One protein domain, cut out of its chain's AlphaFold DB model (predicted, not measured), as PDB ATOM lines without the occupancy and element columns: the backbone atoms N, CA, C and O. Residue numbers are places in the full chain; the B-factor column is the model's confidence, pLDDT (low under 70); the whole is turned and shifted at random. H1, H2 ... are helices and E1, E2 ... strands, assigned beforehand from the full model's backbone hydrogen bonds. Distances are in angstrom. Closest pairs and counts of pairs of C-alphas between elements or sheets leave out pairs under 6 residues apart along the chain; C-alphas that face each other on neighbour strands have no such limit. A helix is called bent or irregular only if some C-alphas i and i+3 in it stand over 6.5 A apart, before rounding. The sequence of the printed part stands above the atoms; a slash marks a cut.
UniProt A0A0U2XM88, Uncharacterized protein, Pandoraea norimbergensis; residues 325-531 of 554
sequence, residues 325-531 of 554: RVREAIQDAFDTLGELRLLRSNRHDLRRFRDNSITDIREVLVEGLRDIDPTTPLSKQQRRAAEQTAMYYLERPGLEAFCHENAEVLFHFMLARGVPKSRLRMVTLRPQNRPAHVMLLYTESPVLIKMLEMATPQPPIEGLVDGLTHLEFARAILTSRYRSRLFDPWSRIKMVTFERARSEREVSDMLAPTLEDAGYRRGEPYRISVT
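This is residues 325 to 531 of the 554 residues of an uncharacterized protein of Pandoraea norimbergensis (UniProt A0A0U2XM88). A strongly twisted sheet of five strands forms the middle layer, with H5 packed on one face, H6 and H7 over the other, and H8 beside its E4 edge. On the H5 side further helices build outward: H4 crosses H5 almost at a right angle, H1 packs on H5, H3 packs on H4 with residues 365 to 369, and H2 lies farthest from the mean of the C-alphas, touching no helix. The printed part has 207 residues with eight named helices and five named strands, in the order H1 H2 H3 H4 H5 E1 E2 H6 H7 E3 E4 H8 E5. The sheet runs E4 E3 E2 E1 E5, all antiparallel, and the class is mixed, helices and strands. The whole is compact, with a radius of gyration of the C-alphas of 16.3 A, and rounded, spanning 43 by 40 by 39 A.

H1, residues 325 to 339, touches H5, residues 403 to 416, opposite ways at a steep tilt of 46 degrees; the closest C-alphas, of Ala 333 and Phe 413, are 5.0 A apart. H2, residues 348 to 353, touches no helix. H3, residues 358 to 371, touches H4, residues 378 to 395, at a steep tilt of 48 degrees; the closest C-alphas are those of Leu 369 and Ala 385, 6.3 A. H4 and H5 touch and are about perpendicular, at 82 degrees, with the C-alphas of Ala 386 and Glu 408 closest, 4.3 A. E1, residues 424 to 431, and E2, residues 437 to 443, form a hairpin, with N 427 and O 439 at 2.8 A. H5 is on the sheet, its height 8.7 A, over E2 and along it at 3 degrees on the local plane; it is only just not over E1, on which 2 of its C-alphas fall. H6, residues 446 to 455, is on the opposite face from H5, and H7, residues 470 to 479, is on the same face as H6. H6 and H7 are close but not clearly touching, with the C-alphas of Leu 448 and Ala 476 closest, 6.1 A. E3, residues 484 to 487, is antiparallel to E2, with N 485 and O 442 at 2.8 A, and forms a hairpin with E4, residues 495 to 497, with N 496 and O 486 at 2.8 A. H8, residues 504 to 517, touches H7 with residues 504 to 508 alone; the closest C-alphas are those of Ala 474 and Glu 504, 4.9 A. H8 stands at the sheet's level, its height 3.1 A. E5, residues 526 to 530, is antiparallel to E1, with N 428 and O 529 at 2.8 A. The domain has three layers, helices on both faces of a sheet: H6, H7 and H8 on one, H4 and H5 on the other. Every O i to N i+4 pair is within hydrogen-bond range in H1, H5, H6 and H7, against 9 of 10 in H3, 13 of 14 in H4, 7 of 10 in H8 and 0 of 2 in H2, where 1 of 3 O i to N i+3 pairs is.

H1 begins at C-alpha 325, (2.053, -15.214, -0.755), and is 20.9 A long. H2 is irregular, with C-alphas 349 and 352 7.6 A apart; H3, 21.0 A long, and H8, 20.9 A long, are only just irregular, with C-alphas 368 and 371 6.7 A apart and C-alphas 510 and 513 6.9 A apart. H4 is 26.0 A long, H5 20.0 A and E1 22.3 A. E2 ends at C-alpha 443, (-3.794, -17.507, -14.548), and E5 at C-alpha 530, (3.006, -23.463, -24.386).

The two C-alphas farthest apart, of Glu 367 and Arg 502, are 45.2 A apart. The printed part has no cut. The link from H6 to H7, residues 456 to 469, is long; its residues 468 to 469 pair antiparallel with residues 527 to 528 of E5. The mean pLDDT of the printed part is 88.0, and residues 432 to 433 are under 70.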
ATOM      1  N   ARG A 325       0.800 -14.455  -0.616       94.25
ATOM      2  CA  ARG A 325       2.053 -15.214  -0.755       94.25
ATOM      3  C   ARG A 325       2.474 -15.316  -2.212       94.25
ATOM      4  O   ARG A 325       3.650 -15.231  -2.530       94.25
ATOM      5  N   VAL A 326       1.503 -15.457  -3.115       95.06
ATOM      6  CA  VAL A 326       1.765 -15.466  -4.560       95.06
ATOM      7  C   VAL A 326       2.226 -14.091  -5.040       95.06
ATOM      8  O   VAL A 326       3.103 -14.020  -5.897       95.06
ATOM      9  N   ARG A 327       1.679 -12.999  -4.488       91.38
ATOM     10  CA  ARG A 327       2.136 -11.636  -4.812       91.38
ATOM     11  C   ARG A 327       3.586 -11.412  -4.399       91.38
ATOM     12  O   ARG A 327       4.376 -10.968  -5.224       91.38
ATOM     13  N   GLU A 328       3.912 -11.748  -3.156       90.38
ATOM     14  CA  GLU A 328       5.268 -11.645  -2.608       90.38
ATOM     15  C   GLU A 328       6.240 -12.510  -3.421       90.38
ATOM     16  O   GLU A 328       7.233 -12.001  -3.926       90.38
ATOM     17  N   ALA A 329       5.884 -13.768  -3.696       94.88
ATOM     18  CA  ALA A 329       6.704 -14.673  -4.501       94.88
ATOM     19  C   ALA A 329       7.002 -14.143  -5.916       94.88
ATOM     20  O   ALA A 329       8.109 -14.323  -6.423       94.88
ATOM     21  N   ILE A 330       6.020 -13.508  -6.566       91.31
ATOM     22  CA  ILE A 330       6.195 -12.881  -7.884       91.31
ATOM     23  C   ILE A 330       7.130 -11.676  -7.783       91.31
ATOM     24  O   ILE A 330       8.048 -11.569  -8.593       91.31
ATOM     25  N   GLN A 331       6.910 -10.789  -6.811       88.81
ATOM     26  CA  GLN A 331       7.736  -9.596  -6.621       88.81
ATOM     27  C   GLN A 331       9.195  -9.980  -6.331       88.81
ATOM     28  O   GLN A 331      10.089  -9.564  -7.064       88.81
ATOM     29  N   ASP A 332       9.420 -10.884  -5.379       88.19
ATOM     30  CA  ASP A 332      10.749 -11.377  -5.011       88.19
ATOM     31  C   ASP A 332      11.464 -12.074  -6.186       88.19
ATOM     32  O   ASP A 332      12.687 -11.980  -6.341       88.19
ATOM     33  N   ALA A 333      10.717 -12.784  -7.042       93.50
ATOM     34  CA  ALA A 333      11.271 -13.398  -8.248       93.50
ATOM     35  C   ALA A 333      11.754 -12.348  -9.259       93.50
ATOM     36  O   ALA A 333      12.819 -12.521  -9.858       93.50
ATOM     37  N   PHE A 334      11.009 -11.251  -9.427       88.81
ATOM     38  CA  PHE A 334      11.439 -10.122 -10.249       88.81
ATOM     39  C   PHE A 334      12.654  -9.416  -9.648       88.81
ATOM     40  O   PHE A 334      13.596  -9.127 -10.382       88.81
ATOM     41  N   ASP A 335      12.684  -9.199  -8.334       84.12
ATOM     42  CA  ASP A 335      13.833  -8.575  -7.677       84.12
ATOM     43  C   ASP A 335      15.107  -9.412  -7.861       84.12
ATOM     44  O   ASP A 335      16.134  -8.876  -8.278       84.12
ATOM     45  N   THR A 336      15.007 -10.737  -7.719       86.12
ATOM     46  CA  THR A 336      16.125 -11.668  -7.974       86.12
ATOM     47  C   THR A 336      16.598 -11.618  -9.423       86.12
ATOM     48  O   THR A 336      17.793 -11.545  -9.694       86.12
ATOM     49  N   LEU A 337      15.672 -11.608 -10.386       87.44
ATOM     50  CA  LEU A 337      16.033 -11.435 -11.793       87.44
ATOM     51  C   LEU A 337      16.738 -10.084 -12.028       87.44
ATOM     52  O   LEU A 337      17.684  -9.998 -12.811       87.44
ATOM     53  N   GLY A 338      16.296  -9.028 -11.343       81.44
ATOM     54  CA  GLY A 338      16.927  -7.712 -11.377       81.44
ATOM     55  C   GLY A 338      18.358  -7.707 -10.830       81.44
ATOM     56  O   GLY A 338      19.205  -6.975 -11.350       81.44
ATOM     57  N   GLU A 339      18.653  -8.536  -9.827       83.00
ATOM     58  CA  GLU A 339      19.994  -8.700  -9.254       83.00
ATOM     59  C   GLU A 339      20.983  -9.357 -10.220       83.00
ATOM     60  O   GLU A 339      22.161  -8.996 -10.209       83.00
ATOM     61  N   LEU A 340      20.506 -10.226 -11.117       83.25
ATOM     62  CA  LEU A 340      21.340 -10.868 -12.139       83.25
ATOM     63  C   LEU A 340      21.846  -9.902 -13.217       83.25
ATOM     64  O   LEU A 340      22.791 -10.230 -13.925       83.25
ATOM     65  N   ARG A 341      21.238  -8.713 -13.362       83.25
ATOM     66  CA  ARG A 341      21.661  -7.656 -14.309       83.25
ATOM     67  C   ARG A 341      21.835  -8.135 -15.759       83.25
ATOM     68  O   ARG A 341      22.708  -7.639 -16.466       83.25
ATOM     69  N   LEU A 342      20.994  -9.065 -16.209       83.69
ATOM     70  CA  LEU A 342      21.095  -9.658 -17.544       83.69
ATOM     71  C   LEU A 342      20.991  -8.606 -18.663       83.69
ATOM     72  O   LEU A 342      20.123  -7.721 -18.643       83.69
ATOM     73  N   LEU A 343      21.861  -8.724 -19.667       81.69
ATOM     74  CA  LEU A 343      21.914  -7.816 -20.809       81.69
ATOM     75  C   LEU A 343      20.877  -8.226 -21.860       81.69
ATOM     76  O   LEU A 343      20.933  -9.298 -22.453       81.69
ATOM     77  N   ARG A 344      19.923  -7.335 -22.141       82.81
ATOM     78  CA  ARG A 344      18.842  -7.560 -23.123       82.81
ATOM     79  C   ARG A 344      19.179  -6.940 -24.478       82.81
ATOM     80  O   ARG A 344      18.367  -6.238 -25.080       82.81
ATOM     81  N   SER A 345      20.398  -7.177 -24.945       73.56
ATOM     82  CA  SER A 345      21.008  -6.512 -26.102       73.56
ATOM     83  C   SER A 345      20.305  -6.766 -27.446       73.56
ATOM     84  O   SER A 345      20.445  -5.966 -28.365       73.56
ATOM     85  N   ASN A 346      19.488  -7.820 -27.584       75.19
ATOM     86  CA  ASN A 346      18.674  -8.031 -28.793       75.19
ATOM     87  C   ASN A 346      17.579  -6.960 -28.969       75.19
ATOM     88  O   ASN A 346      17.088  -6.724 -30.079       75.19
ATOM     89  N   ARG A 347      17.192  -6.280 -27.883       75.94
ATOM     90  CA  ARG A 347      16.201  -5.205 -27.943       75.94
ATOM     91  C   ARG A 347      16.794  -4.003 -28.662       75.94
ATOM     92  O   ARG A 347      17.913  -3.599 -28.364       75.94
ATOM     93  N   HIS A 348      16.039  -3.414 -29.588       72.50
ATOM     94  CA  HIS A 348      16.546  -2.374 -30.487       72.50
ATOM     95  C   HIS A 348      17.268  -1.224 -29.758       72.50
ATOM     96  O   HIS A 348      18.353  -0.827 -30.172       72.50
ATOM     97  N   ASP A 349      16.722  -0.735 -28.641       71.06
ATOM     98  CA  ASP A 349      17.317   0.347 -27.842       71.06
ATOM     99  C   ASP A 349      18.564  -0.057 -27.030       71.06
ATOM    100  O   ASP A 349      19.328   0.812 -26.611       71.06
ATOM    101  N   LEU A 350      18.803  -1.357 -26.835       72.75
ATOM    102  CA  LEU A 350      19.932  -1.892 -26.067       72.75
ATOM    103  C   LEU A 350      21.011  -2.545 -26.942       72.75
ATOM    104  O   LEU A 350      22.038  -2.965 -26.414       72.75
ATOM    105  N   ARG A 351      20.839  -2.570 -28.271       71.00
ATOM    106  CA  ARG A 351      21.788  -3.182 -29.225       71.00
ATOM    107  C   ARG A 351      23.221  -2.678 -29.110       71.00
ATOM    108  O   ARG A 351      24.146  -3.421 -29.407       71.00
ATOM    109  N   ARG A 352      23.420  -1.442 -28.651       74.50
ATOM    110  CA  ARG A 352      24.756  -0.869 -28.413       74.50
ATOM    111  C   ARG A 352      25.547  -1.561 -27.294       74.50
ATOM    112  O   ARG A 352      26.747  -1.355 -27.210       74.50
ATOM    113  N   PHE A 353      24.877  -2.327 -26.433       72.00
ATOM    114  CA  PHE A 353      25.480  -3.077 -25.327       72.00
ATOM    115  C   PHE A 353      25.643  -4.565 -25.652       72.00
ATOM    116  O   PHE A 353      25.811  -5.370 -24.745       72.00
ATOM    117  N   ARG A 354      25.512  -4.939 -26.929       71.94
ATOM    118  CA  ARG A 354      25.653  -6.321 -27.371       71.94
ATOM    119  C   ARG A 354      27.102  -6.774 -27.232       71.94
ATOM    120  O   ARG A 354      27.988  -6.123 -27.778       71.94
ATOM    121  N   ASP A 355      27.313  -7.894 -26.556       76.88
ATOM    122  CA  ASP A 355      28.619  -8.549 -26.424       76.88
ATOM    123  C   ASP A 355      28.689  -9.889 -27.184       76.88
ATOM    124  O   ASP A 355      29.772 -10.435 -27.362       76.88
ATOM    125  N   ASN A 356      27.557 -10.354 -27.732       75.75
ATOM    126  CA  ASN A 356      27.395 -11.609 -28.474       75.75
ATOM    127  C   ASN A 356      27.604 -12.893 -27.658       75.75
ATOM    128  O   ASN A 356      27.596 -13.974 -28.253       75.75
ATOM    129  N   SER A 357      27.708 -12.806 -26.328       78.00
ATOM    130  CA  SER A 357      27.832 -13.967 -25.439       78.00
ATOM    131  C   SER A 357      26.647 -14.931 -25.546       78.00
ATOM    132  O   SER A 357      26.794 -16.120 -25.273       78.00
ATOM    133  N   ILE A 358      25.481 -14.468 -26.012       80.94
ATOM    134  CA  ILE A 358      24.282 -15.302 -26.181       80.94
ATOM    135  C   ILE A 358      24.490 -16.544 -27.062       80.94
ATOM    136  O   ILE A 358      23.791 -17.538 -26.874       80.94
ATOM    137  N   THR A 359      25.405 -16.494 -28.036       78.44
ATOM    138  CA  THR A 359      25.659 -17.624 -28.942       78.44
ATOM    139  C   THR A 359      26.268 -18.789 -28.167       78.44
ATOM    140  O   THR A 359      25.692 -19.875 -28.159       78.44
ATOM    141  N   ASP A 360      27.350 -18.519 -27.437       76.88
ATOM    142  CA  ASP A 360      28.069 -19.508 -26.631       76.88
ATOM    143  C   ASP A 360      27.193 -19.998 -25.467       76.88
ATOM    144  O   ASP A 360      27.128 -21.190 -25.174       76.88
ATOM    145  N   ILE A 361      26.431 -19.087 -24.846       82.75
ATOM    146  CA  ILE A 361      25.471 -19.431 -23.787       82.75
ATOM    147  C   ILE A 361      24.452 -20.453 -24.296       82.75
ATOM    148  O   ILE A 361      24.174 -21.444 -23.622       82.75
ATOM    149  N   ARG A 362      23.882 -20.236 -25.487       83.94
ATOM    150  CA  ARG A 362      22.880 -21.148 -26.054       83.94
ATOM    151  C   ARG A 362      23.463 -22.485 -26.464       83.94
ATOM    152  O   ARG A 362      22.747 -23.473 -26.360       83.94
ATOM    153  N   GLU A 363      24.710 -22.530 -26.912       80.25
ATOM    154  CA  GLU A 363      25.395 -23.790 -27.191       80.25
ATOM    155  C   GLU A 363      25.486 -24.644 -25.918       80.25
ATOM    156  O   GLU A 363      24.981 -25.767 -25.900       80.25
ATOM    157  N   VAL A 364      25.975 -24.060 -24.819       85.00
ATOM    158  CA  VAL A 364      26.073 -24.732 -23.511       85.00
ATOM    159  C   VAL A 364      24.700 -25.147 -22.976       85.00
ATOM    160  O   VAL A 364      24.518 -26.280 -22.523       85.00
ATOM    161  N   LEU A 365      23.706 -24.254 -23.034       83.69
ATOM    162  CA  LEU A 365      22.358 -24.568 -22.557       83.69
ATOM    163  C   LEU A 365      21.718 -25.684 -23.387       83.69
ATOM    164  O   LEU A 365      21.134 -26.596 -22.816       83.69
ATOM    165  N   VAL A 366      21.845 -25.664 -24.717       83.06
ATOM    166  CA  VAL A 366      21.283 -26.717 -25.580       83.06
ATOM    167  C   VAL A 366      21.882 -28.081 -25.256       83.06
ATOM    168  O   VAL A 366      21.143 -29.062 -25.274       83.06
ATOM    169  N   GLU A 367      23.175 -28.163 -24.944       80.62
ATOM    170  CA  GLU A 367      23.796 -29.412 -24.497       80.62
ATOM    171  C   GLU A 367      23.210 -29.903 -23.172       80.62
ATOM    172  O   GLU A 367      22.783 -31.056 -23.095       80.62
ATOM    173  N   GLY A 368      23.099 -29.027 -22.168       75.31
ATOM    174  CA  GLY A 368      22.509 -29.376 -20.870       75.31
ATOM    175  C   GLY A 368      21.028 -29.773 -20.947       75.31
ATOM    176  O   GLY A 368      20.561 -30.605 -20.167       75.31
ATOM    177  N   LEU A 369      20.291 -29.227 -21.919       80.94
ATOM    178  CA  LEU A 369      18.864 -29.485 -22.122       80.94
ATOM    179  C   LEU A 369      18.574 -30.817 -22.839       80.94
ATOM    180  O   LEU A 369      17.414 -31.239 -22.866       80.94
ATOM    181  N   ARG A 370      19.586 -31.506 -23.398       82.38
ATOM    182  CA  ARG A 370      19.401 -32.788 -24.121       82.38
ATOM    183  C   ARG A 370      18.819 -33.898 -23.250       82.38
ATOM    184  O   ARG A 370      18.120 -34.765 -23.766       82.38
ATOM    185  N   ASP A 371      19.059 -33.842 -21.944       83.31
ATOM    186  CA  ASP A 371      18.592 -34.850 -20.986       83.31
ATOM    187  C   ASP A 371      17.104 -34.695 -20.617       83.31
ATOM    188  O   ASP A 371      16.527 -35.514 -19.889       83.31
ATOM    189  N   ILE A 372      16.440 -33.641 -21.104       86.81
ATOM    190  CA  ILE A 372      15.006 -33.463 -20.893       86.81
ATOM    191  C   ILE A 372      14.246 -34.455 -21.772       86.81
ATOM    192  O   ILE A 372      14.109 -34.263 -22.975       86.81
ATOM    193  N   ASP A 373      13.671 -35.476 -21.131       87.31
ATOM    194  CA  ASP A 373      12.786 -36.439 -21.793       87.31
ATOM    195  C   ASP A 373      11.667 -35.724 -22.590       87.31
ATOM    196  O   ASP A 373      10.754 -35.133 -21.979       87.31
ATOM    197  N   PRO A 374      11.700 -35.810 -23.938       85.69
ATOM    198  CA  PRO A 374      10.772 -35.107 -24.805       85.69
ATOM    199  C   PRO A 374       9.370 -35.706 -24.740       85.69
ATOM    200  O   PRO A 374       8.438 -35.093 -25.230       85.69
ATOM    201  N   THR A 375       9.147 -36.871 -24.140       87.12
ATOM    202  CA  THR A 375       7.800 -37.452 -24.009       87.12
ATOM    203  C   THR A 375       7.060 -36.954 -22.767       87.12
ATOM    204  O   THR A 375       5.839 -37.075 -22.672       87.12
ATOM    205  N   THR A 376       7.771 -36.335 -21.816       90.88
ATOM    206  CA  THR A 376       7.142 -35.812 -20.596       90.88
ATOM    207  C   THR A 376       6.240 -34.609 -20.874       90.88
ATOM    208  O   THR A 376       6.476 -33.881 -21.834       90.88
ATOM    209  N   PRO A 377       5.233 -34.319 -20.025       93.12
ATOM    210  CA  PRO A 377       4.390 -33.137 -20.201       93.12
ATOM    211  C   PRO A 377       5.208 -31.840 -20.277       93.12
ATOM    212  O   PRO A 377       6.138 -31.657 -19.488       93.12
ATOM    213  N   LEU A 378       4.808 -30.900 -21.142       93.31
ATOM    214  CA  LEU A 378       5.510 -29.619 -21.336       93.31
ATOM    215  C   LEU A 378       5.736 -28.852 -20.032       93.31
ATOM    216  O   LEU A 378       6.796 -28.272 -19.835       93.31
ATOM    217  N   SER A 379       4.796 -28.909 -19.087       93.19
ATOM    218  CA  SER A 379       4.972 -28.277 -17.774       93.19
ATOM    219  C   SER A 379       6.148 -28.850 -16.972       93.19
ATOM    220  O   SER A 379       6.743 -28.140 -16.168       93.19
ATOM    221  N   LYS A 380       6.503 -30.128 -17.158       93.94
ATOM    222  CA  LYS A 380       7.681 -30.752 -16.540       93.94
ATOM    223  C   LYS A 380       8.955 -30.369 -17.292       93.94
ATOM    224  O   LYS A 380       9.956 -30.083 -16.641       93.94
ATOM    225  N   GLN A 381       8.890 -30.329 -18.622       94.06
ATOM    226  CA  GLN A 381       9.998 -29.899 -19.473       94.06
ATOM    227  C   GLN A 381      10.394 -28.441 -19.189       94.06
ATOM    228  O   GLN A 381      11.549 -28.182 -18.878       94.06
ATOM    229  N   GLN A 382       9.425 -27.516 -19.166       95.56
ATOM    230  CA  GLN A 382       9.635 -26.096 -18.846       95.56
ATOM    231  C   GLN A 382      10.320 -25.897 -17.497       95.56
ATOM    232  O   GLN A 382      11.215 -25.074 -17.382       95.56
ATOM    233  N   ARG A 383       9.922 -26.657 -16.465       95.12
ATOM    234  CA  ARG A 383      10.542 -26.547 -15.137       95.12
ATOM    235  C   ARG A 383      12.013 -26.938 -15.144       95.12
ATOM    236  O   ARG A 383      12.810 -26.227 -14.552       95.12
ATOM    237  N   ARG A 384      12.342 -28.051 -15.801       94.00
ATOM    238  CA  ARG A 384      13.722 -28.548 -15.902       94.00
ATOM    239  C   ARG A 384      14.592 -27.584 -16.701       94.00
ATOM    240  O   ARG A 384      15.675 -27.240 -16.251       94.00
ATOM    241  N   ALA A 385      14.074 -27.106 -17.831       94.31
ATOM    242  CA  ALA A 385      14.775 -26.138 -18.663       94.31
ATOM    243  C   ALA A 385      15.030 -24.829 -17.910       94.31
ATOM    244  O   ALA A 385      16.160 -24.362 -17.822       94.31
ATOM    245  N   ALA A 386      13.989 -24.299 -17.268       96.00
ATOM    246  CA  ALA A 386      14.085 -23.089 -16.470       96.00
ATOM    247  C   ALA A 386      15.066 -23.211 -15.301       96.00
ATOM    248  O   ALA A 386      15.785 -22.260 -15.018       96.00
ATOM    249  N   GLU A 387      15.108 -24.361 -14.628       95.00
ATOM    250  CA  GLU A 387      16.077 -24.636 -13.567       95.00
ATOM    251  C   GLU A 387      17.516 -24.617 -14.086       95.00
ATOM    252  O   GLU A 387      18.340 -23.897 -13.530       95.00
ATOM    253  N   GLN A 388      17.810 -25.324 -15.180       92.31
ATOM    254  CA  GLN A 388      19.153 -25.332 -15.769       92.31
ATOM    255  C   GLN A 388      19.590 -23.931 -16.217       92.31
ATOM    256  O   GLN A 388      20.683 -23.483 -15.865       92.31
ATOM    257  N   THR A 389      18.717 -23.201 -16.915       93.81
ATOM    258  CA  THR A 389      18.995 -21.828 -17.349       93.81
ATOM    259  C   THR A 389      19.174 -20.881 -16.160       93.81
ATOM    260  O   THR A 389      20.106 -20.078 -16.147       93.81
ATOM    261  N   ALA A 390      18.337 -20.974 -15.122       94.38
ATOM    262  CA  ALA A 390      18.464 -20.135 -13.930       94.38
ATOM    263  C   ALA A 390      19.776 -20.380 -13.175       94.38
ATOM    264  O   ALA A 390      20.449 -19.415 -12.812       94.38
ATOM    265  N   MET A 391      20.167 -21.644 -12.988       92.50
ATOM    266  CA  MET A 391      21.440 -21.988 -12.348       92.50
ATOM    267  C   MET A 391      22.635 -21.467 -13.152       92.50
ATOM    268  O   MET A 391      23.552 -20.885 -12.575       92.50
ATOM    269  N   TYR A 392      22.586 -21.567 -14.485       92.06
ATOM    270  CA  TYR A 392      23.633 -21.030 -15.353       92.06
ATOM    271  C   TYR A 392      23.861 -19.523 -15.140       92.06
ATOM    272  O   TYR A 392      25.007 -19.084 -15.009       92.06
ATOM    273  N   TYR A 393      22.779 -18.737 -15.082       91.38
ATOM    274  CA  TYR A 393      22.855 -17.282 -14.904       91.38
ATOM    275  C   TYR A 393      23.113 -16.843 -13.460       91.38
ATOM    276  O   TYR A 393      23.678 -15.769 -13.262       91.38
ATOM    277  N   LEU A 394      22.751 -17.650 -12.457       89.25
ATOM    278  CA  LEU A 394      23.120 -17.398 -11.059       89.25
ATOM    279  C   LEU A 394      24.641 -17.393 -10.872       89.25
ATOM    280  O   LEU A 394      25.175 -16.535 -10.174       89.25
ATOM    281  N   GLU A 395      25.337 -18.315 -11.533       86.88
ATOM    282  CA  GLU A 395      26.802 -18.381 -11.520       86.88
ATOM    283  C   GLU A 395      27.455 -17.303 -12.397       86.88
ATOM    284  O   GLU A 395      28.629 -16.977 -12.216       86.88
ATOM    285  N   ARG A 396      26.713 -16.769 -13.376       87.50
ATOM    286  CA  ARG A 396      27.228 -15.876 -14.424       87.50
ATOM    287  C   ARG A 396      26.307 -14.662 -14.636       87.50
ATOM    288  O   ARG A 396      25.694 -14.523 -15.701       87.50
ATOM    289  N   PRO A 397      26.180 -13.770 -13.636       85.94
ATOM    290  CA  PRO A 397      25.366 -12.568 -13.765       85.94
ATOM    291  C   PRO A 397      25.977 -11.592 -14.780       85.94
ATOM    292  O   PRO A 397      27.178 -11.600 -15.046       85.94
ATOM    293  N   GLY A 398      25.152 -10.702 -15.326       82.56
ATOM    294  CA  GLY A 398      25.586  -9.657 -16.256       82.56
ATOM    295  C   GLY A 398      25.810 -10.115 -17.697       82.56
ATOM    296  O   GLY A 398      26.206  -9.293 -18.514       82.56
ATOM    297  N   LEU A 399      25.545 -11.384 -18.018       84.62
ATOM    298  CA  LEU A 399      25.625 -11.908 -19.383       84.62
ATOM    299  C   LEU A 399      24.396 -11.555 -20.228       84.62
ATOM    300  O   LEU A 399      23.340 -11.175 -19.705       84.62
ATOM    301  N   GLU A 400      24.513 -11.718 -21.548       81.88
ATOM    302  CA  GLU A 400      23.370 -11.597 -22.448       81.88
ATOM    303  C   GLU A 400      22.301 -12.647 -22.173       81.88
ATOM    304  O   GLU A 400      22.581 -13.829 -21.992       81.88
ATOM    305  N   ALA A 401      21.047 -12.203 -22.205       86.62
ATOM    306  CA  ALA A 401      19.871 -13.053 -22.142       86.62
ATOM    307  C   ALA A 401      18.785 -12.470 -23.049       86.62
ATOM    308  O   ALA A 401      18.455 -11.277 -22.968       86.62
ATOM    309  N   PHE A 402      18.203 -13.291 -23.923       88.12
ATOM    310  CA  PHE A 402      17.091 -12.869 -24.772       88.12
ATOM    311  C   PHE A 402      15.759 -13.171 -24.077       88.12
ATOM    312  O   PHE A 402      15.719 -13.509 -22.893       88.12
ATOM    313  N   CYS A 403      14.638 -12.953 -24.769       90.06
ATOM    314  CA  CYS A 403      13.310 -13.113 -24.177       90.06
ATOM    315  C   CYS A 403      13.076 -14.518 -23.611       90.06
ATOM    316  O   CYS A 403      12.501 -14.642 -22.534       90.06
ATOM    317  N   HIS A 404      13.587 -15.554 -24.284       90.19
ATOM    318  CA  HIS A 404      13.492 -16.938 -23.824       90.19
ATOM    319  C   HIS A 404      14.210 -17.139 -22.488       90.19
ATOM    320  O   HIS A 404      13.590 -17.575 -21.523       90.19
ATOM    321  N   GLU A 405      15.485 -16.762 -22.405       91.69
ATOM    322  CA  GLU A 405      16.311 -16.978 -21.216       91.69
ATOM    323  C   GLU A 405      15.808 -16.141 -20.031       91.69
ATOM    324  O   GLU A 405      15.681 -16.646 -18.920       91.69
ATOM    325  N   ASN A 406      15.406 -14.883 -20.266       93.81
ATOM    326  CA  ASN A 406      14.794 -14.053 -19.222       93.81
ATOM    327  C   ASN A 406      13.499 -14.681 -18.674       93.81
ATOM    328  O   ASN A 406      13.246 -14.623 -17.470       93.81
ATOM    329  N   ALA A 407      12.668 -15.263 -19.546       95.75
ATOM    330  CA  ALA A 407      11.438 -15.929 -19.137       95.75
ATOM    331  C   ALA A 407      11.720 -17.216 -18.350       95.75
ATOM    332  O   ALA A 407      11.071 -17.442 -17.333       95.75
ATOM    333  N   GLU A 408      12.696 -18.026 -18.764       96.12
ATOM    334  CA  GLU A 408      13.111 -19.236 -18.044       96.12
ATOM    335  C   GLU A 408      13.607 -18.916 -16.630       96.12
ATOM    336  O   GLU A 408      13.114 -19.490 -15.658       96.12
ATOM    337  N   VAL A 409      14.500 -17.934 -16.497       96.00
ATOM    338  CA  VAL A 409      15.022 -17.500 -15.194       96.00
ATOM    339  C   VAL A 409      13.887 -17.019 -14.280       96.00
ATOM    340  O   VAL A 409      13.782 -17.449 -13.128       96.00
ATOM    341  N   LEU A 410      12.985 -16.171 -14.792       97.38
ATOM    342  CA  LEU A 410      11.838 -15.690 -14.018       97.38
ATOM    343  C   LEU A 410      10.886 -16.832 -13.633       97.38
ATOM    344  O   LEU A 410      10.401 -16.878 -12.502       97.38
ATOM    345  N   PHE A 411      10.624 -17.763 -14.553       98.44
ATOM    346  CA  PHE A 411       9.747 -18.909 -14.326       98.44
ATOM    347  C   PHE A 411      10.280 -19.798 -13.205       98.44
ATOM    348  O   PHE A 411       9.521 -20.168 -12.309       98.44
ATOM    349  N   HIS A 412      11.583 -20.091 -13.215       98.19
ATOM    350  CA  HIS A 412      12.233 -20.841 -12.145       98.19
ATOM    351  C   HIS A 412      12.048 -20.149 -10.791       98.19
ATOM    352  O   HIS A 412      11.546 -20.765  -9.850       98.19
ATOM    353  N   PHE A 413      12.373 -18.857 -10.699       97.56
ATOM    354  CA  PHE A 413      12.286 -18.127  -9.436       97.56
ATOM    355  C   PHE A 413      10.863 -17.966  -8.910       97.56
ATOM    356  O   PHE A 413      10.665 -18.053  -7.699       97.56
ATOM    357  N   MET A 414       9.874 -17.780  -9.784       98.06
ATOM    358  CA  MET A 414       8.467 -17.766  -9.382       98.06
ATOM    359  C   MET A 414       8.056 -19.107  -8.765       98.06
ATOM    360  O   MET A 414       7.426 -19.141  -7.708       98.06
ATOM    361  N   LEU A 415       8.434 -20.226  -9.390       97.81
ATOM    362  CA  LEU A 415       8.113 -21.554  -8.870       97.81
ATOM    363  C   LEU A 415       8.845 -21.861  -7.561       97.81
ATOM    364  O   LEU A 415       8.219 -22.356  -6.625       97.81
ATOM    365  N   ALA A 416      10.139 -21.541  -7.481       96.56
ATOM    366  CA  ALA A 416      10.958 -21.753  -6.288       96.56
ATOM    367  C   ALA A 416      10.428 -20.974  -5.072       96.56
ATOM    368  O   ALA A 416      10.543 -21.439  -3.942       96.56
ATOM    369  N   ARG A 417       9.789 -19.820  -5.305       95.31
ATOM    370  CA  ARG A 417       9.197 -18.964  -4.264       95.31
ATOM    371  C   ARG A 417       7.735 -19.270  -3.946       95.31
ATOM    372  O   ARG A 417       7.139 -18.606  -3.107       95.31
ATOM    373  N   GLY A 418       7.156 -20.289  -4.575       95.50
ATOM    374  CA  GLY A 418       5.828 -20.785  -4.216       95.50
ATOM    375  C   GLY A 418       4.679 -20.290  -5.093       95.50
ATOM    376  O   GLY A 418       3.521 -20.513  -4.737       95.50
ATOM    377  N   VAL A 419       4.944 -19.694  -6.263       97.69
ATOM    378  CA  VAL A 419       3.885 -19.495  -7.264       97.69
ATOM    379  C   VAL A 419       3.352 -20.872  -7.697       97.69
ATOM    380  O   VAL A 419       4.134 -21.732  -8.116       97.69
ATOM    381  N   PRO A 420       2.030 -21.130  -7.626       97.38
ATOM    382  CA  PRO A 420       1.487 -22.447  -7.923       97.38
ATOM    383  C   PRO A 420       1.809 -22.906  -9.347       97.38
ATOM    384  O   PRO A 420       1.375 -22.305 -10.330       97.38
ATOM    385  N   LYS A 421       2.482 -24.057  -9.468       95.62
ATOM    386  CA  LYS A 421       2.824 -24.687 -10.758       95.62
ATOM    387  C   LYS A 421       1.620 -24.960 -11.666       95.62
ATOM    388  O   LYS A 421       1.786 -25.151 -12.864       95.62
ATOM    389  N   SER A 422       0.407 -25.038 -11.117       95.44
ATOM    390  CA  SER A 422      -0.834 -25.209 -11.883       95.44
ATOM    391  C   SER A 422      -1.321 -23.916 -12.540       95.44
ATOM    392  O   SER A 422      -2.127 -23.994 -13.460       95.44
ATOM    393  N   ARG A 423      -0.829 -22.753 -12.096       96.31
ATOM    394  CA  ARG A 423      -1.265 -21.417 -12.530       96.31
ATOM    395  C   ARG A 423      -0.256 -20.697 -13.414       96.31
ATOM    396  O   ARG A 423      -0.583 -19.652 -13.959       96.31
ATOM    397  N   LEU A 424       0.959 -21.228 -13.543       97.62
ATOM    398  CA  LEU A 424       2.057 -20.585 -14.259       97.62
ATOM    399  C   LEU A 424       2.479 -21.415 -15.475       97.62
ATOM    400  O   LEU A 424       2.739 -22.615 -15.352       97.62
ATOM    401  N   ARG A 425       2.577 -20.790 -16.648       97.44
ATOM    402  CA  ARG A 425       3.122 -21.400 -17.872       97.44
ATOM    403  C   ARG A 425       4.040 -20.415 -18.574       97.44
ATOM    404  O   ARG A 425       3.702 -19.239 -18.666       97.44
ATOM    405  N   MET A 426       5.145 -20.900 -19.128       97.94
ATOM    406  CA  MET A 426       5.822 -20.152 -20.184       97.94
ATOM    407  C   MET A 426       5.011 -20.281 -21.474       97.94
ATOM    408  O   MET A 426       4.563 -21.382 -21.824       97.94
ATOM    409  N   VAL A 427       4.805 -19.162 -22.157       97.25
ATOM    410  CA  VAL A 427       4.059 -19.090 -23.410       97.25
ATOM    411  C   VAL A 427       4.894 -18.422 -24.493       97.25
ATOM    412  O   VAL A 427       5.550 -17.406 -24.266       97.25
ATOM    413  N   THR A 428       4.853 -18.999 -25.689       94.94
ATOM    414  CA  THR A 428       5.522 -18.477 -26.877       94.94
ATOM    415  C   THR A 428       4.480 -17.893 -27.806       94.94
ATOM    416  O   THR A 428       3.588 -18.604 -28.279       94.94
ATOM    417  N   LEU A 429       4.623 -16.606 -28.094       91.62
ATOM    418  CA  LEU A 429       3.866 -15.909 -29.111       91.62
ATOM    419  C   LEU A 429       4.654 -15.988 -30.416       91.62
ATOM    420  O   LEU A 429       5.827 -15.631 -30.462       91.62
ATOM    421  N   ARG A 430       4.018 -16.454 -31.485       88.00
ATOM    422  CA  ARG A 430       4.621 -16.588 -32.811       88.00
ATOM    423  C   ARG A 430       3.804 -15.788 -33.828       88.00
ATOM    424  O   ARG A 430       2.663 -16.165 -34.105       88.00
ATOM    425  N   PRO A 431       4.348 -14.695 -34.369       80.62
ATOM    426  CA  PRO A 431       3.768 -13.984 -35.499       80.62
ATOM    427  C   PRO A 431       4.125 -14.720 -36.798       80.62
ATOM    428  O   PRO A 431       5.002 -15.585 -36.807       80.62
ATOM    429  N   GLN A 432       3.458 -14.392 -37.904       69.62
ATOM    430  CA  GLN A 432       3.681 -15.103 -39.171       69.62
ATOM    431  C   GLN A 432       5.086 -14.868 -39.751       69.62
ATOM    432  O   GLN A 432       5.682 -15.806 -40.263       69.62
ATOM    433  N   ASN A 433       5.638 -13.652 -39.634       66.81
ATOM    434  CA  ASN A 433       6.869 -13.255 -40.338       66.81
ATOM    435  C   ASN A 433       7.919 -12.581 -39.434       66.81
ATOM    436  O   ASN A 433       8.739 -11.791 -39.906       66.81
ATOM    437  N   ARG A 434       7.889 -12.832 -38.121       70.56
ATOM    438  CA  ARG A 434       8.844 -12.248 -37.162       70.56
ATOM    439  C   ARG A 434       9.329 -13.295 -36.156       70.56
ATOM    440  O   ARG A 434       8.682 -14.331 -35.993       70.56
ATOM    441  N   PRO A 435      10.463 -13.040 -35.477       72.44
ATOM    442  CA  PRO A 435      10.915 -13.888 -34.384       72.44
ATOM    443  C   PRO A 435       9.828 -14.053 -33.322       72.44
ATOM    444  O   PRO A 435       9.088 -13.117 -33.023       72.44
ATOM    445  N   ALA A 436       9.748 -15.254 -32.757       86.31
ATOM    446  CA  ALA A 436       8.840 -15.525 -31.659       86.31
ATOM    447  C   ALA A 436       9.275 -14.783 -30.388       86.31
ATOM    448  O   ALA A 436      10.468 -14.566 -30.157       86.31
ATOM    449  N   HIS A 437       8.301 -14.446 -29.548       90.44
ATOM    450  CA  HIS A 437       8.514 -13.817 -28.251       90.44
ATOM    451  C   HIS A 437       8.035 -14.729 -27.124       90.44
ATOM    452  O   HIS A 437       7.021 -15.414 -27.271       90.44
ATOM    453  N   VAL A 438       8.761 -14.760 -26.009       92.62
ATOM    454  CA  VAL A 438       8.474 -15.653 -24.876       92.62
ATOM    455  C   VAL A 438       8.124 -14.826 -23.647       92.62
ATOM    456  O   VAL A 438       8.816 -13.867 -23.317       92.62
ATOM    457  N   MET A 439       7.036 -15.206 -22.983       95.44
ATOM    458  CA  MET A 439       6.474 -14.534 -21.809       95.44
ATOM    459  C   MET A 439       6.004 -15.573 -20.785       95.44
ATOM    460  O   MET A 439       5.911 -16.764 -21.092       95.44
ATOM    461  N   LEU A 440       5.646 -15.132 -19.577       98.06
ATOM    462  CA  LEU A 440       4.984 -15.982 -18.584       98.06
ATOM    463  C   LEU A 440       3.508 -15.632 -18.465       98.06
ATOM    464  O   LEU A 440       3.153 -14.477 -18.262       98.06
ATOM    465  N   LEU A 441       2.651 -16.643 -18.519       98.06
ATOM    466  CA  LEU A 441       1.239 -16.539 -18.184       98.06
ATOM    467  C   LEU A 441       1.020 -17.013 -16.752       98.06
ATOM    468  O   LEU A 441       1.216 -18.191 -16.455       98.06
ATOM    469  N   TYR A 442       0.549 -16.107 -15.896       98.00
ATOM    470  CA  TYR A 442      -0.120 -16.459 -14.649       98.00
ATOM    471  C   TYR A 442      -1.629 -16.411 -14.866       98.00
ATOM    472  O   TYR A 442      -2.164 -15.389 -15.291       98.00
ATOM    473  N   THR A 443      -2.333 -17.490 -14.545       96.31
ATOM    474  CA  THR A 443      -3.794 -17.507 -14.548       96.31
ATOM    475  C   THR A 443      -4.349 -18.428 -13.473       96.31
ATOM    476  O   THR A 443      -3.871 -19.542 -13.269       96.31
ATOM    477  N   GLU A 444      -5.400 -17.985 -12.789       94.62
ATOM    478  CA  GLU A 444      -6.172 -18.852 -11.888       94.62
ATOM    479  C   GLU A 444      -7.251 -19.652 -12.632       94.62
ATOM    480  O   GLU A 444      -7.985 -20.411 -12.002       94.62
ATOM    481  N   SER A 445      -7.366 -19.491 -13.957       94.00
ATOM    482  CA  SER A 445      -8.291 -20.251 -14.796       94.00
ATOM    483  C   SER A 445      -7.663 -21.583 -15.227       94.00
ATOM    484  O   SER A 445      -6.827 -21.596 -16.138       94.00
ATOM    485  N   PRO A 446      -8.075 -22.731 -14.650       92.12
ATOM    486  CA  PRO A 446      -7.594 -24.035 -15.109       92.12
ATOM    487  C   PRO A 446      -8.032 -24.330 -16.550       92.12
ATOM    488  O   PRO A 446      -7.346 -25.060 -17.262       92.12
ATOM    489  N   VAL A 447      -9.139 -23.728 -17.001       92.06
ATOM    490  CA  VAL A 447      -9.654 -23.868 -18.370       92.06
ATOM    491  C   VAL A 447      -8.671 -23.279 -19.378       92.06
ATOM    492  O   VAL A 447      -8.336 -23.949 -20.346       92.06
ATOM    493  N   LEU A 448      -8.147 -22.071 -19.132       93.06
ATOM    494  CA  LEU A 448      -7.173 -21.442 -20.032       93.06
ATOM    495  C   LEU A 448      -5.874 -22.257 -20.119       93.06
ATOM    496  O   LEU A 448      -5.351 -22.472 -21.210       93.06
ATOM    497  N   ILE A 449      -5.385 -22.768 -18.984       93.25
ATOM    498  CA  ILE A 449      -4.221 -23.668 -18.957       93.25
ATOM    499  C   ILE A 449      -4.489 -24.915 -19.803       93.25
ATOM    500  O   ILE A 449      -3.674 -25.267 -20.653       93.25
ATOM    501  N   LYS A 450      -5.650 -25.552 -19.617       89.88
ATOM    502  CA  LYS A 450      -6.012 -26.759 -20.361       89.88
ATOM    503  C   LYS A 450      -6.171 -26.486 -21.857       89.88
ATOM    504  O   LYS A 450      -5.719 -27.297 -22.656       89.88
ATOM    505  N   MET A 451      -6.761 -25.353 -22.241       92.44
ATOM    506  CA  MET A 451      -6.866 -24.930 -23.643       92.44
ATOM    507  C   MET A 451      -5.488 -24.792 -24.292       92.44
ATOM    508  O   MET A 451      -5.281 -25.315 -25.381       92.44
ATOM    509  N   LEU A 452      -4.533 -24.144 -23.617       93.69
ATOM    510  CA  LEU A 452      -3.166 -23.991 -24.122       93.69
ATOM    511  C   LEU A 452      -2.432 -25.332 -24.247       93.69
ATOM    512  O   LEU A 452      -1.732 -25.552 -25.233       93.69
ATOM    513  N   GLU A 453      -2.608 -26.230 -23.275       90.69
ATOM    514  CA  GLU A 453      -2.032 -27.579 -23.305       90.69
ATOM    515  C   GLU A 453      -2.634 -28.437 -24.427       90.69
ATOM    516  O   GLU A 453      -1.901 -29.142 -25.111       90.69
ATOM    517  N   MET A 454      -3.946 -28.356 -24.664       88.88
ATOM    518  CA  MET A 454      -4.596 -29.057 -25.780       88.88
ATOM    519  C   MET A 454      -4.186 -28.477 -27.136       88.88
ATOM    520  O   MET A 454      -3.986 -29.228 -28.084       88.88
ATOM    521  N   ALA A 455      -4.019 -27.155 -27.222       91.69
ATOM    522  CA  ALA A 455      -3.550 -26.484 -28.429       91.69
ATOM    523  C   ALA A 455      -2.044 -26.669 -28.681       91.69
ATOM    524  O   ALA A 455      -1.562 -26.313 -29.749       91.69
ATOM    525  N   THR A 456      -1.290 -27.202 -27.715       94.19
ATOM    526  CA  THR A 456       0.156 -27.446 -27.827       94.19
ATOM    527  C   THR A 456       0.459 -28.892 -27.426       94.19
ATOM    528  O   THR A 456       0.991 -29.132 -26.335       94.19
ATOM    529  N   PRO A 457       0.073 -29.881 -28.249       89.94
ATOM    530  CA  PRO A 457       0.175 -31.281 -27.870       89.94
ATOM    531  C   PRO A 457       1.622 -31.696 -27.592       89.94
ATOM    532  O   PRO A 457       2.579 -31.203 -28.203       89.94
ATOM    533  N   GLN A 458       1.763 -32.627 -26.651       89.62
ATOM    534  CA  GLN A 458       3.028 -33.258 -26.310       89.62
ATOM    535  C   GLN A 458       2.862 -34.780 -26.325       89.62
ATOM    536  O   GLN A 458       2.127 -35.289 -25.474       89.62
ATOM    537  N   PRO A 459       3.531 -35.503 -27.243       88.31
ATOM    538  CA  PRO A 459       4.448 -35.008 -28.284       88.31
ATOM    539  C   PRO A 459       3.763 -34.133 -29.362       88.31
ATOM    540  O   PRO A 459       2.536 -34.164 -29.469       88.31
ATOM    541  N   PRO A 460       4.531 -33.336 -30.140       86.44
ATOM    542  CA  PRO A 460       3.994 -32.601 -31.285       86.44
ATOM    543  C   PRO A 460       3.281 -33.537 -32.269       86.44
ATOM    544  O   PRO A 460       3.741 -34.655 -32.502       86.44
ATOM    545  N   ILE A 461       2.186 -33.065 -32.865       85.50
ATOM    546  CA  ILE A 461       1.434 -33.796 -33.892       85.50
ATOM    547  C   ILE A 461       1.807 -33.217 -35.256       85.50
ATOM    548  O   ILE A 461       1.694 -32.011 -35.470       85.50
ATOM    549  N   GLU A 462       2.231 -34.077 -36.178       84.06
ATOM    550  CA  GLU A 462       2.610 -33.666 -37.527       84.06
ATOM    551  C   GLU A 462       1.452 -32.982 -38.270       84.06
ATOM    552  O   GLU A 462       0.302 -33.414 -38.206       84.06
ATOM    553  N   GLY A 463       1.757 -31.872 -38.945       80.81
ATOM    554  CA  GLY A 463       0.776 -31.060 -39.672       80.81
ATOM    555  C   GLY A 463      -0.101 -30.161 -38.790       80.81
ATOM    556  O   GLY A 463      -0.750 -29.251 -39.310       80.81
ATOM    557  N   LEU A 464      -0.098 -30.342 -37.465       83.12
ATOM    558  CA  LEU A 464      -0.827 -29.473 -36.550       83.12
ATOM    559  C   LEU A 464       0.038 -28.282 -36.133       83.12
ATOM    560  O   LEU A 464       1.123 -28.422 -35.573       83.12
ATOM    561  N   VAL A 465      -0.470 -27.074 -36.369       86.19
ATOM    562  CA  VAL A 465       0.200 -25.854 -35.916       86.19
ATOM    563  C   VAL A 465      -0.073 -25.652 -34.426       86.19
ATOM    564  O   VAL A 465      -1.227 -25.502 -34.024       86.19
ATOM    565  N   ASP A 466       0.995 -25.584 -33.631       90.00
ATOM    566  CA  ASP A 466       0.921 -25.307 -32.195       90.00
ATOM    567  C   ASP A 466       0.216 -23.970 -31.892       90.00
ATOM    568  O   ASP A 466       0.422 -22.944 -32.554       90.00
ATOM    569  N   GLY A 467      -0.535 -23.976 -30.798       92.69
ATOM    570  CA  GLY A 467      -1.056 -22.804 -30.117       92.69
ATOM    571  C   GLY A 467      -2.433 -22.335 -30.568       92.69
ATOM    572  O   GLY A 467      -2.907 -22.626 -31.665       92.69
ATOM    573  N   LEU A 468      -3.046 -21.542 -29.692       91.12
ATOM    574  CA  LEU A 468      -4.275 -20.804 -29.943       91.12
ATOM    575  C   LEU A 468      -4.000 -19.646 -30.905       91.12
ATOM    576  O   LEU A 468      -2.931 -19.032 -30.869       91.12
ATOM    577  N   THR A 469      -4.979 -19.293 -31.727       90.69
ATOM    578  CA  THR A 469      -4.978 -18.021 -32.452       90.69
ATOM    579  C   THR A 469      -5.099 -16.839 -31.483       90.69
ATOM    580  O   THR A 469      -5.599 -16.975 -30.364       90.69
ATOM    581  N   HIS A 470      -4.668 -15.651 -31.914       88.75
ATOM    582  CA  HIS A 470      -4.807 -14.428 -31.118       88.75
ATOM    583  C   HIS A 470      -6.252 -14.155 -30.653       88.75
ATOM    584  O   HIS A 470      -6.434 -13.717 -29.521       88.75
ATOM    585  N   LEU A 471      -7.274 -14.458 -31.468       89.12
ATOM    586  CA  LEU A 471      -8.688 -14.290 -31.097       89.12
ATOM    587  C   LEU A 471      -9.136 -15.305 -30.041       89.12
ATOM    588  O   LEU A 471      -9.757 -14.925 -29.050       89.12
ATOM    589  N   GLU A 472      -8.789 -16.585 -30.204       91.25
ATOM    590  CA  GLU A 472      -9.104 -17.626 -29.213       91.25
ATOM    591  C   GLU A 472      -8.449 -17.325 -27.864       91.25
ATOM    592  O   GLU A 472      -9.085 -17.446 -26.815       91.25
ATOM    593  N   PHE A 473      -7.194 -16.873 -27.889       93.81
ATOM    594  CA  PHE A 473      -6.500 -16.436 -26.688       93.81
ATOM    595  C   PHE A 473      -7.140 -15.191 -26.076       93.81
ATOM    596  O   PHE A 473      -7.390 -15.170 -24.873       93.81
ATOM    597  N   ALA A 474      -7.459 -14.177 -26.885       92.69
ATOM    598  CA  ALA A 474      -8.108 -12.962 -26.410       92.69
ATOM    599  C   ALA A 474      -9.462 -13.263 -25.752       92.69
ATOM    600  O   ALA A 474      -9.750 -12.737 -24.676       92.69
ATOM    601  N   ARG A 475     -10.252 -14.169 -26.334       91.38
ATOM    602  CA  ARG A 475     -11.513 -14.654 -25.760       91.38
ATOM    603  C   ARG A 475     -11.297 -15.355 -24.422       91.38
ATOM    604  O   ARG A 475     -11.987 -15.050 -23.452       91.38
ATOM    605  N   ALA A 476     -10.325 -16.260 -24.344       90.38
ATOM    606  CA  ALA A 476     -10.029 -16.997 -23.117       90.38
ATOM    607  C   ALA A 476      -9.433 -16.105 -22.006       90.38
ATOM    608  O   ALA A 476      -9.669 -16.324 -20.814       90.38
ATOM    609  N   ILE A 477      -8.694 -15.058 -22.374       93.94
ATOM    610  CA  ILE A 477      -8.249 -14.023 -21.439       93.94
ATOM    611  C   ILE A 477      -9.427 -13.164 -20.988       93.94
ATOM    612  O   ILE A 477      -9.546 -12.915 -19.795       93.94
ATOM    613  N   LEU A 478     -10.332 -12.757 -21.881       91.88
ATOM    614  CA  LEU A 478     -11.488 -11.923 -21.535       91.88
ATOM    615  C   LEU A 478     -12.384 -12.579 -20.466       91.88
ATOM    616  O   LEU A 478     -12.836 -11.903 -19.534       91.88
ATOM    617  N   THR A 479     -12.589 -13.900 -20.555       90.38
ATOM    618  CA  THR A 479     -13.354 -14.680 -19.563       90.38
ATOM    619  C   THR A 479     -12.631 -14.823 -18.221       90.38
ATOM    620  O   THR A 479     -13.274 -15.002 -17.191       90.38
ATOM    621  N   SER A 480     -11.302 -14.696 -18.205       92.06
ATOM    622  CA  SER A 480     -10.453 -14.830 -17.012       92.06
ATOM    623  C   SER A 480      -9.725 -13.533 -16.630       92.06
ATOM    624  O   SER A 480      -8.774 -13.557 -15.851       92.06
ATOM    625  N   ARG A 481     -10.177 -12.382 -17.140       92.00
ATOM    626  CA  ARG A 481      -9.399 -11.131 -17.214       92.00
ATOM    627  C   ARG A 481      -8.932 -10.554 -15.878       92.00
ATOM    628  O   ARG A 481      -7.876  -9.936 -15.815       92.00
ATOM    629  N   TYR A 482      -9.690 -10.785 -14.806       88.31
ATOM    630  CA  TYR A 482      -9.336 -10.347 -13.449       88.31
ATOM    631  C   TYR A 482      -8.313 -11.263 -12.767       88.31
ATOM    632  O   TYR A 482      -7.691 -10.888 -11.777       88.31
ATOM    633  N   ARG A 483      -8.142 -12.475 -13.299       90.19
ATOM    634  CA  ARG A 483      -7.343 -13.557 -12.715       90.19
ATOM    635  C   ARG A 483      -6.182 -13.993 -13.604       90.19
ATOM    636  O   ARG A 483      -5.504 -14.958 -13.263       90.19
ATOM    637  N   SER A 484      -5.959 -13.303 -14.719       94.00
ATOM    638  CA  SER A 484      -4.925 -13.609 -15.706       94.00
ATOM    639  C   SER A 484      -3.991 -12.416 -15.881       94.00
ATOM    640  O   SER A 484      -4.441 -11.274 -15.987       94.00
ATOM    641  N   ARG A 485      -2.684 -12.681 -15.901       94.62
ATOM    642  CA  ARG A 485      -1.610 -11.699 -16.078       94.62
ATOM    643  C   ARG A 485      -0.538 -12.292 -16.976       94.62
ATOM    644  O   ARG A 485      -0.215 -13.474 -16.853       94.62
ATOM    645  N   LEU A 486       0.012 -11.468 -17.858       95.69
ATOM    646  CA  LEU A 486       1.220 -11.815 -18.598       95.69
ATOM    647  C   LEU A 486       2.398 -11.056 -18.008       95.69
ATOM    648  O   LEU A 486       2.285  -9.860 -17.756       95.69
ATOM    649  N   PHE A 487       3.515 -11.744 -17.823       95.00
ATOM    650  CA  PHE A 487       4.773 -11.166 -17.387       95.00
ATOM    651  C   PHE A 487       5.791 -11.244 -18.514       95.00
ATOM    652  O   PHE A 487       5.990 -12.302 -19.113       95.00
ATOM    653  N   ASP A 488       6.447 -10.121 -18.774       91.62
ATOM    654  CA  ASP A 488       7.501 -10.010 -19.769       91.62
ATOM    655  C   ASP A 488       8.751  -9.406 -19.127       91.62
ATOM    656  O   ASP A 488       8.901  -8.185 -19.038       91.62
ATOM    657  N   PRO A 489       9.670 -10.252 -18.644       88.12
ATOM    658  CA  PRO A 489      10.906  -9.756 -18.059       88.12
ATOM    659  C   PRO A 489      11.786  -9.007 -19.077       88.12
ATOM    660  O   PRO A 489      12.595  -8.160 -18.694       88.12
ATOM    661  N   TRP A 490      11.622  -9.254 -20.377       88.44
ATOM    662  CA  TRP A 490      12.508  -8.732 -21.409       88.44
ATOM    663  C   TRP A 490      12.098  -7.339 -21.922       88.44
ATOM    664  O   TRP A 490      12.956  -6.448 -22.022       88.44
ATOM    665  N   SER A 491      10.813  -7.101 -22.194       80.56
ATOM    666  CA  SER A 491      10.320  -5.805 -22.703       80.56
ATOM    667  C   SER A 491      10.350  -4.696 -21.644       80.56
ATOM    668  O   SER A 491      10.777  -4.914 -20.510       80.56
ATOM    669  N   ARG A 492       9.945  -3.471 -22.000       77.81
ATOM    670  CA  ARG A 492       9.828  -2.361 -21.035       77.81
ATOM    671  C   ARG A 492       8.609  -2.527 -20.125       77.81
ATOM    672  O   ARG A 492       8.595  -2.024 -19.004       77.81
ATOM    673  N   ILE A 493       7.589  -3.246 -20.591       81.44
ATOM    674  CA  ILE A 493       6.354  -3.491 -19.848       81.44
ATOM    675  C   ILE A 493       6.456  -4.854 -19.178       81.44
ATOM    676  O   ILE A 493       6.248  -5.890 -19.795       81.44
ATOM    677  N   LYS A 494       6.753  -4.850 -17.876       84.88
ATOM    678  CA  LYS A 494       7.006  -6.090 -17.125       84.88
ATOM    679  C   LYS A 494       5.771  -6.937 -16.896       84.88
ATOM    680  O   LYS A 494       5.887  -8.142 -16.683       84.88
ATOM    681  N   MET A 495       4.598  -6.314 -16.928       88.94
ATOM    682  CA  MET A 495       3.336  -6.984 -16.684       88.94
ATOM    683  C   MET A 495       2.200  -6.342 -17.472       88.94
ATOM    684  O   MET A 495       2.039  -5.123 -17.474       88.94
ATOM    685  N   VAL A 496       1.370  -7.195 -18.064       88.38
ATOM    686  CA  VAL A 496       0.112  -6.827 -18.709       88.38
ATOM    687  C   VAL A 496      -1.047  -7.363 -17.876       88.38
ATOM    688  O   VAL A 496      -1.099  -8.549 -17.535       88.38
ATOM    689  N   THR A 497      -1.986  -6.475 -17.560       89.81
ATOM    690  CA  THR A 497      -3.230  -6.781 -16.843       89.81
ATOM    691  C   THR A 497      -4.426  -6.572 -17.757       89.81
ATOM    692  O   THR A 497      -4.463  -5.586 -18.490       89.81
ATOM    693  N   PHE A 498      -5.443  -7.426 -17.642       88.94
ATOM    694  CA  PHE A 498      -6.617  -7.396 -18.521       88.94
ATOM    695  C   PHE A 498      -7.902  -6.948 -17.818       88.94
ATOM    696  O   PHE A 498      -8.975  -6.982 -18.408       88.94
ATOM    697  N   GLU A 499      -7.817  -6.495 -16.566       88.25
ATOM    698  CA  GLU A 499      -8.963  -6.171 -15.700       88.25
ATOM    699  C   GLU A 499      -9.957  -5.186 -16.339       88.25
ATOM    700  O   GLU A 499     -11.160  -5.256 -16.094       88.25
ATOM    701  N   ARG A 500      -9.457  -4.282 -17.189       85.94
ATOM    702  CA  ARG A 500     -10.260  -3.266 -17.880       85.94
ATOM    703  C   ARG A 500     -10.820  -3.722 -19.225       85.94
ATOM    704  O   ARG A 500     -11.566  -2.960 -19.824       85.94
ATOM    705  N   ALA A 501     -10.443  -4.901 -19.714       88.62
ATOM    706  CA  ALA A 501     -10.822  -5.350 -21.045       88.62
ATOM    707  C   ALA A 501     -12.306  -5.722 -21.083       88.62
ATOM    708  O   ALA A 501     -12.783  -6.529 -20.283       88.62
ATOM    709  N   ARG A 502     -13.029  -5.148 -22.042       89.81
ATOM    710  CA  ARG A 502     -14.458  -5.388 -22.287       89.81
ATOM    711  C   ARG A 502     -14.716  -6.140 -23.588       89.81
ATOM    712  O   ARG A 502     -15.842  -6.553 -23.846       89.81
ATOM    713  N   SER A 503     -13.683  -6.334 -24.402       90.88
ATOM    714  CA  SER A 503     -13.757  -7.039 -25.681       90.88
ATOM    715  C   SER A 503     -12.443  -7.755 -26.011       90.88
ATOM    716  O   SER A 503     -11.387  -7.423 -25.470       90.88
ATOM    717  N   GLU A 504     -12.490  -8.720 -26.935       88.38
ATOM    718  CA  GLU A 504     -11.299  -9.412 -27.467       88.38
ATOM    719  C   GLU A 504     -10.306  -8.425 -28.113       88.38
ATOM    720  O   GLU A 504      -9.084  -8.564 -27.997       88.38
ATOM    721  N   ARG A 505     -10.843  -7.376 -28.750       88.94
ATOM    722  CA  ARG A 505     -10.058  -6.278 -29.317       88.94
ATOM    723  C   ARG A 505      -9.298  -5.522 -28.234       88.94
ATOM    724  O   ARG A 505      -8.105  -5.302 -28.389       88.94
ATOM    725  N   GLU A 506      -9.955  -5.181 -27.128       89.75
ATOM    726  CA  GLU A 506      -9.300  -4.498 -26.008       89.75
ATOM    727  C   GLU A 506      -8.222  -5.362 -25.345       89.75
ATOM    728  O   GLU A 506      -7.178  -4.835 -24.976       89.75
ATOM    729  N   VAL A 507      -8.413  -6.685 -25.243       89.81
ATOM    730  CA  VAL A 507      -7.347  -7.598 -24.786       89.81
ATOM    731  C   VAL A 507      -6.127  -7.511 -25.707       89.81
ATOM    732  O   VAL A 507      -4.996  -7.389 -25.232       89.81
ATOM    733  N   SER A 508      -6.354  -7.528 -27.022       88.94
ATOM    734  CA  SER A 508      -5.286  -7.403 -28.019       88.94
ATOM    735  C   SER A 508      -4.591  -6.038 -27.940       88.94
ATOM    736  O   SER A 508      -3.366  -5.967 -27.997       88.94
ATOM    737  N   ASP A 509      -5.357  -4.963 -27.742       87.00
ATOM    738  CA  ASP A 509      -4.842  -3.601 -27.586       87.00
ATOM    739  C   ASP A 509      -4.026  -3.419 -26.297       87.00
ATOM    740  O   ASP A 509      -3.042  -2.686 -26.304       87.00
ATOM    741  N   MET A 510      -4.388  -4.099 -25.205       86.00
ATOM    742  CA  MET A 510      -3.610  -4.089 -23.957       86.00
ATOM    743  C   MET A 510      -2.283  -4.838 -24.088       86.00
ATOM    744  O   MET A 510      -1.306  -4.472 -23.436       86.00
ATOM    745  N   LEU A 511      -2.233  -5.873 -24.926       87.06
ATOM    746  CA  LEU A 511      -1.021  -6.648 -25.172       87.06
ATOM    747  C   LEU A 511      -0.088  -5.973 -26.192       87.06
ATOM    748  O   LEU A 511       1.132  -6.105 -26.085       87.06
ATOM    749  N   ALA A 512      -0.645  -5.222 -27.149       85.94
ATOM    750  CA  ALA A 512       0.093  -4.624 -28.261       85.94
ATOM    751  C   ALA A 512       1.365  -3.853 -27.850       85.94
ATOM    752  O   ALA A 512       2.406  -4.153 -28.430       85.94
ATOM    753  N   PRO A 513       1.369  -2.976 -26.823       81.25
ATOM    754  CA  PRO A 513       2.580  -2.249 -26.429       81.25
ATOM    755  C   PRO A 513       3.749  -3.160 -26.031       81.25
ATOM    756  O   PRO A 513       4.909  -2.837 -26.263       81.25
ATOM    757  N   THR A 514       3.449  -4.321 -25.444       82.19
ATOM    758  CA  THR A 514       4.472  -5.301 -25.053       82.19
ATOM    759  C   THR A 514       5.020  -6.045 -26.270       82.19
ATOM    760  O   THR A 514       6.212  -6.323 -26.357       82.19
ATOM    761  N   LEU A 515       4.162  -6.326 -27.254       83.12
ATOM    762  CA  LEU A 515       4.569  -6.990 -28.492       83.12
ATOM    763  C   LEU A 515       5.310  -6.051 -29.447       83.12
ATOM    764  O   LEU A 515       6.202  -6.494 -30.167       83.12
ATOM    765  N   GLU A 516       4.994  -4.758 -29.436       84.25
ATOM    766  CA  GLU A 516       5.719  -3.736 -30.198       84.25
ATOM    767  C   GLU A 516       7.202  -3.684 -29.794       84.25
ATOM    768  O   GLU A 516       8.070  -3.600 -30.664       84.25
ATOM    769  N   ASP A 517       7.517  -3.853 -28.502       75.00
ATOM    770  CA  ASP A 517       8.901  -3.983 -28.021       75.00
ATOM    771  C   ASP A 517       9.605  -5.237 -28.575       75.00
ATOM    772  O   ASP A 517      10.816  -5.216 -28.811       75.00
ATOM    773  N   ALA A 518       8.850  -6.309 -28.824       76.00
ATOM    774  CA  ALA A 518       9.316  -7.524 -29.494       76.00
ATOM    775  C   ALA A 518       9.312  -7.408 -31.035       76.00
ATOM    776  O   ALA A 518       9.680  -8.352 -31.735       76.00
ATOM    777  N   GLY A 519       8.932  -6.247 -31.581       76.06
ATOM    778  CA  GLY A 519       8.932  -5.957 -33.016       76.06
ATOM    779  C   GLY A 519       7.661  -6.365 -33.765       76.06
ATOM    780  O   GLY A 519       7.689  -6.426 -34.998       76.06
ATOM    781  N   TYR A 520       6.567  -6.642 -33.053       80.62
ATOM    782  CA  TYR A 520       5.266  -6.951 -33.646       80.62
ATOM    783  C   TYR A 520       4.583  -5.667 -34.095       80.62
ATOM    784  O   TYR A 520       4.764  -4.602 -33.502       80.62
ATOM    785  N   ARG A 521       3.743  -5.773 -35.124       78.56
ATOM    786  CA  ARG A 521       2.852  -4.678 -35.513       78.56
ATOM    787  C   ARG A 521       1.499  -4.836 -34.832       78.56
ATOM    788  O   ARG A 521       0.963  -5.938 -34.724       78.56
ATOM    789  N   ARG A 522       0.906  -3.723 -34.401       79.12
ATOM    790  CA  ARG A 522      -0.451  -3.732 -33.848       79.12
ATOM    791  C   ARG A 522      -1.439  -4.293 -34.877       79.12
ATOM    792  O   ARG A 522      -1.460  -3.849 -36.022       79.12
ATOM    793  N   GLY A 523      -2.242  -5.269 -34.457       74.31
ATOM    794  CA  GLY A 523      -3.187  -5.980 -35.325       74.31
ATOM    795  C   GLY A 523      -2.577  -7.114 -36.157       74.31
ATOM    796  O   GLY A 523      -3.310  -7.778 -36.884       74.31
ATOM    797  N   GLU A 524      -1.269  -7.369 -36.056       82.00
ATOM    798  CA  GLU A 524      -0.644  -8.525 -36.702       82.00
ATOM    799  C   GLU A 524      -1.140  -9.830 -36.054       82.00
ATOM    800  O   GLU A 524      -1.106  -9.957 -34.823       82.00
ATOM    801  N   PRO A 525      -1.601 -10.818 -36.844       85.56
ATOM    802  CA  PRO A 525      -2.035 -12.089 -36.296       85.56
ATOM    803  C   PRO A 525      -0.841 -12.858 -35.727       85.56
ATOM    804  O   PRO A 525       0.205 -13.008 -36.363       85.56
ATOM    805  N   TYR A 526      -1.031 -13.413 -34.536       88.00
ATOM    806  CA  TYR A 526      -0.075 -14.309 -33.899       88.00
ATOM    807  C   TYR A 526      -0.778 -15.556 -33.365       88.00
ATOM    808  O   TYR A 526      -2.004 -15.597 -33.203       88.00
ATOM    809  N   ARG A 527       0.023 -16.582 -33.091       91.62
ATOM    810  CA  ARG A 527      -0.374 -17.759 -32.322       91.62
ATOM    811  C   ARG A 527       0.323 -17.773 -30.980       91.62
ATOM    812  O   ARG A 527       1.460 -17.324 -30.882       91.62
ATOM    813  N   ILE A 528      -0.342 -18.298 -29.963       94.44
ATOM    814  CA  ILE A 528       0.218 -18.454 -28.626       94.44
ATOM    815  C   ILE A 528       0.152 -19.910 -28.190       94.44
ATOM    816  O   ILE A 528      -0.904 -20.536 -28.185       94.44
ATOM    817  N   SER A 529       1.306 -20.450 -27.837       95.81
ATOM    818  CA  SER A 529       1.498 -21.861 -27.493       95.81
ATOM    819  C   SER A 529       2.234 -21.981 -26.169       95.81
ATOM    820  O   SER A 529       2.889 -21.034 -25.732       95.81
ATOM    821  N   VAL A 530       2.141 -23.141 -25.526       96.56
ATOM    822  CA  VAL A 530       3.006 -23.463 -24.386       96.56
ATOM    823  C   VAL A 530       4.447 -23.569 -24.898       96.56
ATOM    824  O   VAL A 530       4.718 -24.286 -25.857       96.56
ATOM    825  N   THR A 531       5.382 -22.841 -24.287       94.56
ATOM    826  CA  THR A 531       6.784 -22.829 -24.733       94.56
ATOM    827  C   THR A 531       7.413 -24.216 -24.631       94.56
ATOM    828  O   THR A 531       7.352 -24.850 -23.575       94.56
TER     829      THR A 531